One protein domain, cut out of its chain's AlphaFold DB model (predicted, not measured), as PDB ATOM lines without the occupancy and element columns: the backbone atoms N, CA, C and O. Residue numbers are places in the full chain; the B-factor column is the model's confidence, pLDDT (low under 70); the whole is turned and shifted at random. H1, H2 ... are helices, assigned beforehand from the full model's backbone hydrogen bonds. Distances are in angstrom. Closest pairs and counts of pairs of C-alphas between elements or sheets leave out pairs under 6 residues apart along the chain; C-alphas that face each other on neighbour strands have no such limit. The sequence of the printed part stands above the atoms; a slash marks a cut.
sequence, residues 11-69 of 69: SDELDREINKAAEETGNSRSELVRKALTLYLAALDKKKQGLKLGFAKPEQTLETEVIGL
ATOM      1  N   SER A  11     392.900 459.040 445.629       96.56
ATOM      2  CA  SER A  11     393.127 457.697 445.095       96.56
ATOM      3  C   SER A  11     394.279 457.021 445.841       96.56
ATOM      4  O   SER A  11     395.206 457.690 446.304       96.56
ATOM      5  N   ASP A  12     394.260 455.688 445.908       97.19
ATOM      6  CA  ASP A  12     395.338 454.909 446.533       97.19
ATOM      7  C   ASP A  12     396.701 455.171 445.879       97.19
ATOM      8  O   ASP A  12     397.740 455.140 446.535       97.19
ATOM      9  N   GLU A  13     396.708 455.428 444.570       96.94
ATOM     10  CA  GLU A  13     397.913 455.789 443.829       96.94
ATOM     11  C   GLU A  13     398.476 457.133 444.296       96.94
ATOM     12  O   GLU A  13     399.646 457.210 444.663       96.94
ATOM     13  N   LEU A  14     397.634 458.168 444.376       94.62
ATOM     14  CA  LEU A  14     398.058 459.485 444.840       94.62
ATOM     15  C   LEU A  14     398.500 459.450 446.310       94.62
ATOM     16  O   LEU A  14     399.447 460.137 446.686       94.62
ATOM     17  N   ASP A  15     397.848 458.634 447.143       95.12
ATOM     18  CA  ASP A  15     398.260 458.437 448.532       95.12
ATOM     19  C   ASP A  15     399.685 457.871 448.637       95.12
ATOM     20  O   ASP A  15     400.496 458.381 449.419       95.12
ATOM     21  N   ARG A  16     400.011 456.863 447.814       96.62
ATOM     22  CA  ARG A  16     401.355 456.267 447.747       96.62
ATOM     23  C   ARG A  16     402.405 457.261 447.264       96.62
ATOM     24  O   ARG A  16     403.455 457.364 447.895       96.62
ATOM     25  N   GLU A  17     402.116 458.024 446.216       96.12
ATOM     26  CA  GLU A  17     403.049 459.035 445.705       96.12
ATOM     27  C   GLU A  17     403.306 460.147 446.735       96.12
ATOM     28  O   GLU A  17     404.448 460.562 446.935       96.12
ATOM     29  N   ILE A  18     402.277 460.575 447.478       95.06
ATOM     30  CA  ILE A  18     402.433 461.540 448.579       95.06
ATOM     31  C   ILE A  18     403.307 460.971 449.702       95.06
ATOM     32  O   ILE A  18     404.138 461.703 450.240       95.06
ATOM     33  N   ASN A  19     403.129 459.697 450.073       94.69
ATOM     34  CA  ASN A  19     403.970 459.040 451.081       94.69
ATOM     35  C   ASN A  19     405.432 459.015 450.655       94.69
ATOM     36  O   ASN A  19     406.297 459.472 451.397       94.69
ATOM     37  N   LYS A  20     405.691 458.544 449.436       96.75
ATOM     38  CA  LYS A  20     407.040 458.454 448.888       96.75
ATOM     39  C   LYS A  20     407.717 459.824 448.832       96.75
ATOM     40  O   LYS A  20     408.830 459.980 449.320       96.75
ATOM     41  N   ALA A  21     407.024 460.845 448.331       95.94
ATOM     42  CA  ALA A  21     407.569 462.200 448.272       95.94
ATOM     43  C   ALA A  21     407.811 462.805 449.672       95.94
ATOM     44  O   ALA A  21     408.751 463.580 449.873       95.94
ATOM     45  N   ALA A  22     406.977 462.463 450.659       95.19
ATOM     46  CA  ALA A  22     407.179 462.873 452.045       95.19
ATOM     47  C   ALA A  22     408.458 462.245 452.630       95.19
ATOM     48  O   ALA A  22     409.261 462.959 453.231       95.19
ATOM     49  N   GLU A  23     408.687 460.953 452.380       95.38
ATOM     50  CA  GLU A  23     409.904 460.236 452.780       95.38
ATOM     51  C   GLU A  23     411.159 460.810 452.109       95.38
ATOM     52  O   GLU A  23     412.115 461.163 452.798       95.38
ATOM     53  N   GLU A  24     411.137 460.985 450.785       96.19
ATOM     54  CA  GLU A  24     412.267 461.509 450.002       96.19
ATOM     55  C   GLU A  24     412.693 462.915 450.440       96.19
ATOM     56  O   GLU A  24     413.873 463.262 450.396       96.19
ATOM     57  N   THR A  25     411.734 463.734 450.874       93.50
ATOM     58  CA  THR A  25     411.988 465.121 451.280       93.50
ATOM     59  C   THR A  25     412.136 465.304 452.791       93.50
ATOM     60  O   THR A  25     412.346 466.432 453.239       93.50
ATOM     61  N   GLY A  26     412.004 464.232 453.582       93.50
ATOM     62  CA  GLY A  26     412.009 464.286 455.047       93.50
ATOM     63  C   GLY A  26     410.865 465.115 455.648       93.50
ATOM     64  O   GLY A  26     410.947 465.538 456.801       93.50
ATOM     65  N   ASN A  27     409.810 465.381 454.873       93.25
ATOM     66  CA  ASN A  27     408.685 466.214 455.284       93.25
ATOM     67  C   ASN A  27     407.524 465.360 455.797       93.25
ATOM     68  O   ASN A  27     407.355 464.197 455.444       93.25
ATOM     69  N   SER A  28     406.634 465.972 456.578       94.94
ATOM     70  CA  SER A  28     405.354 465.329 456.890       94.94
ATOM     71  C   SER A  28     404.411 465.349 455.680       94.94
ATOM     72  O   SER A  28     404.374 466.323 454.922       94.94
ATOM     73  N   ARG A  29     403.542 464.334 455.558       93.75
ATOM     74  CA  ARG A  29     402.451 464.318 454.561       93.75
ATOM     75  C   ARG A  29     401.636 465.611 454.569       93.75
ATOM     76  O   ARG A  29     401.349 466.186 453.525       93.75
ATOM     77  N   SER A  30     401.268 466.095 455.758       93.38
ATOM     78  CA  SER A  30     400.472 467.317 455.890       93.38
ATOM     79  C   SER A  30     401.216 468.554 455.390       93.38
ATOM     80  O   SER A  30     400.588 469.477 454.883       93.38
ATOM     81  N   GLU A  31     402.539 468.597 455.530       93.50
ATOM     82  CA  GLU A  31     403.346 469.684 454.985       93.50
ATOM     83  C   GLU A  31     403.411 469.639 453.463       93.50
ATOM     84  O   GLU A  31     403.223 470.676 452.827       93.50
ATOM     85  N   LEU A  32     403.592 468.452 452.885       93.81
ATOM     86  CA  LEU A  32     403.607 468.272 451.437       93.81
ATOM     87  C   LEU A  32     402.266 468.678 450.809       93.81
ATOM     88  O   LEU A  32     402.242 469.476 449.874       93.81
ATOM     89  N   VAL A  33     401.145 468.242 451.396       93.38
ATOM     90  CA  VAL A  33     399.795 468.645 450.962       93.38
ATOM     91  C   VAL A  33     399.594 470.159 451.086       93.38
ATOM     92  O   VAL A  33     399.076 470.786 450.165       93.38
ATOM     93  N   ARG A  34     400.043 470.790 452.183       92.69
ATOM     94  CA  ARG A  34     399.963 472.257 452.327       92.69
ATOM     95  C   ARG A  34     400.778 472.985 451.258       92.69
ATOM     96  O   ARG A  34     400.274 473.948 450.680       92.69
ATOM     97  N   LYS A  35     402.010 472.541 450.986       92.81
ATOM     98  CA  LYS A  35     402.882 473.116 449.948       92.81
ATOM     99  C   LYS A  35     402.242 472.986 448.563       92.81
ATOM    100  O   LYS A  35     402.172 473.980 447.845       92.81
ATOM    101  N   ALA A  36     401.696 471.815 448.235       91.62
ATOM    102  CA  ALA A  36     401.009 471.565 446.969       91.62
ATOM    103  C   ALA A  36     399.775 472.468 446.782       91.62
ATOM    104  O   ALA A  36     399.648 473.136 445.756       91.62
ATOM    105  N   LEU A  37     398.905 472.568 447.793       92.62
ATOM    106  CA  LEU A  37     397.733 473.452 447.742       92.62
ATOM    107  C   LEU A  37     398.131 474.929 447.632       92.62
ATOM    108  O   LEU A  37     397.522 475.681 446.875       92.62
ATOM    109  N   THR A  38     399.177 475.347 448.350       92.81
ATOM    110  CA  THR A  38     399.689 476.725 448.277       92.81
ATOM    111  C   THR A  38     400.226 477.042 446.882       92.81
ATOM    112  O   THR A  38     399.918 478.102 446.338       92.81
ATOM    113  N   LEU A  39     400.978 476.115 446.279       91.56
ATOM    114  CA  LEU A  39     401.469 476.248 444.908       91.56
ATOM    115  C   LEU A  39     400.310 476.384 443.914       91.56
ATOM    116  O   LEU A  39     400.336 477.275 443.068       91.56
ATOM    117  N   TYR A  40     399.273 475.554 444.048       90.81
ATOM    118  CA  TYR A  40     398.093 475.611 443.186       90.81
ATOM    119  C   TYR A  40     397.358 476.956 443.291       90.81
ATOM    120  O   TYR A  40     397.043 477.577 442.277       90.81
ATOM    121  N   LEU A  41     397.145 477.463 444.511       92.31
ATOM    122  CA  LEU A  41     396.512 478.769 444.723       92.31
ATOM    123  C   LEU A  41     397.344 479.916 444.131       92.31
ATOM    124  O   LEU A  41     396.784 480.812 443.496       92.31
ATOM    125  N   ALA A  42     398.669 479.877 444.290       90.06
ATOM    126  CA  ALA A  42     399.564 480.856 443.680       90.06
ATOM    127  C   ALA A  42     399.502 480.799 442.144       90.06
ATOM    128  O   ALA A  42     399.445 481.840 441.491       90.06
ATOM    129  N   ALA A  43     399.451 479.597 441.564       89.38
ATOM    130  CA  ALA A  43     399.304 479.406 440.123       89.38
ATOM    131  C   ALA A  43     397.998 480.026 439.599       89.38
ATOM    132  O   ALA A  43     398.017 480.762 438.611       89.38
ATOM    133  N   LEU A  44     396.877 479.791 440.293       88.62
ATOM    134  CA  LEU A  44     395.577 480.374 439.948       88.62
ATOM    135  C   LEU A  44     395.586 481.905 440.008       88.62
ATOM    136  O   LEU A  44     395.006 482.551 439.136       88.62
ATOM    137  N   ASP A  45     396.231 482.496 441.017       89.25
ATOM    138  CA  ASP A  45     396.366 483.952 441.125       89.25
ATOM    139  C   ASP A  45     397.181 484.541 439.965       89.25
ATOM    140  O   ASP A  45     396.756 485.491 439.306       89.25
ATOM    141  N   LYS A  46     398.328 483.930 439.654       87.88
ATOM    142  CA  LYS A  46     399.225 484.393 438.587       87.88
ATOM    143  C   LYS A  46     398.618 484.223 437.199       87.88
ATOM    144  O   LYS A  46     398.777 485.108 436.357       87.88
ATOM    145  N   LYS A  47     397.828 483.171 436.985       86.31
ATOM    146  CA  LYS A  47     397.067 482.974 435.746       86.31
ATOM    147  C   LYS A  47     396.104 484.129 435.461       86.31
ATOM    148  O   LYS A  47     396.000 484.558 434.315       86.31
ATOM    149  N   LYS A  48     395.454 484.699 436.486       87.81
ATOM    150  CA  LYS A  48     394.587 485.890 436.327       87.81
ATOM    151  C   LYS A  48     395.354 487.129 435.847       87.81
ATOM    152  O   LYS A  48     394.748 488.029 435.281       87.81
ATOM    153  N   GLN A  49     396.670 487.166 436.058       88.94
ATOM    154  CA  GLN A  49     397.575 488.231 435.610       88.94
ATOM    155  C   GLN A  49     398.191 487.930 434.226       88.94
ATOM    156  O   GLN A  49     399.064 488.666 433.776       88.94
ATOM    157  N   GLY A  50     397.772 486.848 433.553       86.19
ATOM    158  CA  GLY A  50     398.311 486.425 432.254       86.19
ATOM    159  C   GLY A  50     399.674 485.727 432.331       86.19
ATOM    160  O   GLY A  50     400.303 485.501 431.298       86.19
ATOM    161  N   LEU A  51     400.144 485.384 433.534       85.06
ATOM    162  CA  LEU A  51     401.419 484.699 433.744       85.06
ATOM    163  C   LEU A  51     401.252 483.177 433.632       85.06
ATOM    164  O   LEU A  51     400.210 482.625 433.990       85.06
ATOM    165  N   LYS A  52     402.308 482.496 433.172       82.75
ATOM    166  CA  LYS A  52     402.378 481.032 433.054       82.75
ATOM    167  C   LYS A  52     403.141 480.423 434.236       82.75
ATOM    168  O   LYS A  52     404.084 481.032 434.738       82.75
ATOM    169  N   LEU A  53     402.769 479.206 434.640       83.75
ATOM    170  CA  LEU A  53     403.550 478.356 435.546       83.75
ATOM    171  C   LEU A  53     404.110 477.174 434.761       83.75
ATOM    172  O   LEU A  53     403.370 476.541 434.017       83.75
ATOM    173  N   GLY A  54     405.385 476.849 434.948       84.75
ATOM    174  CA  GLY A  54     406.063 475.830 434.157       84.75
ATOM    175  C   GLY A  54     407.428 475.473 434.717       84.75
ATOM    176  O   GLY A  54     407.889 476.068 435.690       84.75
ATOM    177  N   PHE A  55     408.076 474.503 434.082       84.38
ATOM    178  CA  PHE A  55     409.468 474.159 434.348       84.38
ATOM    179  C   PHE A  55     410.328 474.726 433.222       84.38
ATOM    180  O   PHE A  55     410.021 474.528 432.048       84.38
ATOM    181  N   ALA A  56     411.400 475.426 433.575       84.88
ATOM    182  CA  ALA A  56     412.362 475.956 432.620       84.88
ATOM    183  C   ALA A  56     413.778 475.739 433.151       84.88
ATOM    184  O   ALA A  56     414.013 475.789 434.361       84.88
ATOM    185  N   LYS A  57     414.726 475.507 432.240       86.12
ATOM    186  CA  LYS A  57     416.147 475.677 432.563       86.12
ATOM    187  C   LYS A  57     416.425 477.168 432.822       86.12
ATOM    188  O   LYS A  57     415.676 477.992 432.298       86.12
ATOM    189  N   PRO A  58     417.470 477.533 433.585       82.69
ATOM    190  CA  PRO A  58     417.709 478.936 433.949       82.69
ATOM    191  C   PRO A  58     417.813 479.896 432.747       82.69
ATOM    192  O   PRO A  58     417.437 481.058 432.843       82.69
ATOM    193  N   GLU A  59     418.264 479.393 431.601       88.31
ATOM    194  CA  GLU A  59     418.511 480.130 430.361       88.31
ATOM    195  C   GLU A  59     417.359 479.993 429.351       88.31
ATOM    196  O   GLU A  59     417.453 480.483 428.227       88.31
ATOM    197  N   GLN A  60     416.281 479.298 429.721       84.19
ATOM    198  CA  GLN A  60     415.154 479.020 428.841       84.19
ATOM    199  C   GLN A  60     413.959 479.911 429.188       84.19
ATOM    200  O   GLN A  60     413.553 480.018 430.345       84.19
ATOM    201  N   THR A  61     413.330 480.493 428.165       79.56
ATOM    202  CA  THR A  61     412.031 481.149 428.324       79.56
ATOM    203  C   THR A  61     410.975 480.126 428.729       79.56
ATOM    204  O   THR A  61     410.874 479.032 428.167       79.56
ATOM    205  N   LEU A  62     410.156 480.487 429.710       75.12
ATOM    206  CA  LEU A  62     409.085 479.638 430.207       75.12
ATOM    207  C   LEU A  62     407.904 479.657 429.219       75.12
ATOM    208  O   LEU A  62     406.993 480.480 429.304       75.12
ATOM    209  N   GLU A  63     407.972 478.784 428.215       66.25
ATOM    210  CA  GLU A  63     407.027 478.758 427.091       66.25
ATOM    211  C   GLU A  63     405.816 477.848 427.346       66.25
ATOM    212  O   GLU A  63     404.699 478.170 426.913       66.25
ATOM    213  N   THR A  64     406.019 476.775 428.116       65.25
ATOM    214  CA  THR A  64     405.017 475.744 428.424       65.25
ATOM    215  C   THR A  64     404.348 476.009 429.771       65.25
ATOM    216  O   THR A  64     405.017 476.125 430.797       65.25
ATOM    217  N   GLU A  65     403.017 476.083 429.773       63.16
ATOM    218  CA  GLU A  65     402.213 476.031 430.997       63.16
ATOM    219  C   GLU A  65     402.118 474.566 431.450       63.16
ATOM    220  O   GLU A  65     401.885 473.677 430.630       63.16
ATOM    221  N   VAL A  66     402.266 474.294 432.747       72.12
ATOM    222  CA  VAL A  66     401.769 473.045 433.339       72.12
ATOM    223  C   VAL A  66     400.243 473.146 433.304       72.12
ATOM    224  O   VAL A  66     399.613 473.654 434.229       72.12
ATOM    225  N   ILE A  67     399.657 472.786 432.160       51.66
ATOM    226  CA  ILE A  67     398.209 472.789 431.953       51.66
ATOM    227  C   ILE A  67     397.618 471.594 432.697       51.66
ATOM    228  O   ILE A  67     398.073 470.473 432.504       51.66
ATOM    229  N   GLY A  68     396.559 471.852 433.468       49.06
ATOM    230  CA  GLY A  68     395.562 470.847 433.842       49.06
ATOM    231  C   GLY A  68     396.091 469.684 434.676       49.06
ATOM    232  O   GLY A  68     396.242 468.579 434.164       49.06
ATOM    233  N   LEU A  69     396.265 469.920 435.981       44.56
ATOM    234  CA  LEU A  69     395.727 468.922 436.910       44.56
ATOM    235  C   LEU A  69     394.208 468.842 436.708       44.56
ATOM    236  O   LEU A  69     393.600 469.931 436.560       44.56
TER     237      LEU A  69
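This is residues 11 to 69 of the 69 residues of the protein "Transcriptional regulator" of Thiobacillus sp. 0-1251 (UniProt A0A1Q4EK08). Two helices make an L: the shorter H1 and the longer H2 meet near their ends, and from the far end of H2 a long tail with no named element, residues 49 to 69, swings out in a wide loop and folds back. The far turn of that loop is at residues 57 to 60. The printed part has 59 residues, with two named helices in the order H1, H2 and no named strand; the class is all helix, with 33 residues in the helices. The whole is loose, with a radius of gyration of the C-alphas of 14.0 A, and spans 33 by 25 by 18 A.

H1 runs from Asp 12, with its C-alpha at (395.338, 454.909, 446.533), to Glu 24, 18.5 A from first to last C-alpha. H2 runs from Arg 29, with its C-alpha at (402.451, 464.318, 454.561), to Lys 48, with its C-alpha at (394.587, 485.890, 436.327), over 29.3 A. The C-alpha of Leu 69 is at (395.727, 468.922, 436.910).

H1 touches H2 with residues 18 to 22 alone, and H2 touches H1 with residues 29 to 33 alone. Their closest C-alphas, of Ala 22 and Arg 29, are 5.5 A apart. Their lines are about perpendicular, at 77 degrees, and their centres are 17.1 A apart. In H1 and H2 every O i to N i+4 pair is within hydrogen-bond range.

The two C-alphas farthest apart, those of Asp 12 and Glu 59, are 37.9 A from each other. The printed part has no cut, and the link from H1 to H2, 4 residues, is tight. The mean pLDDT of the printed part is 87.0; residues 63 to 65 and 67 to 69 are under 70.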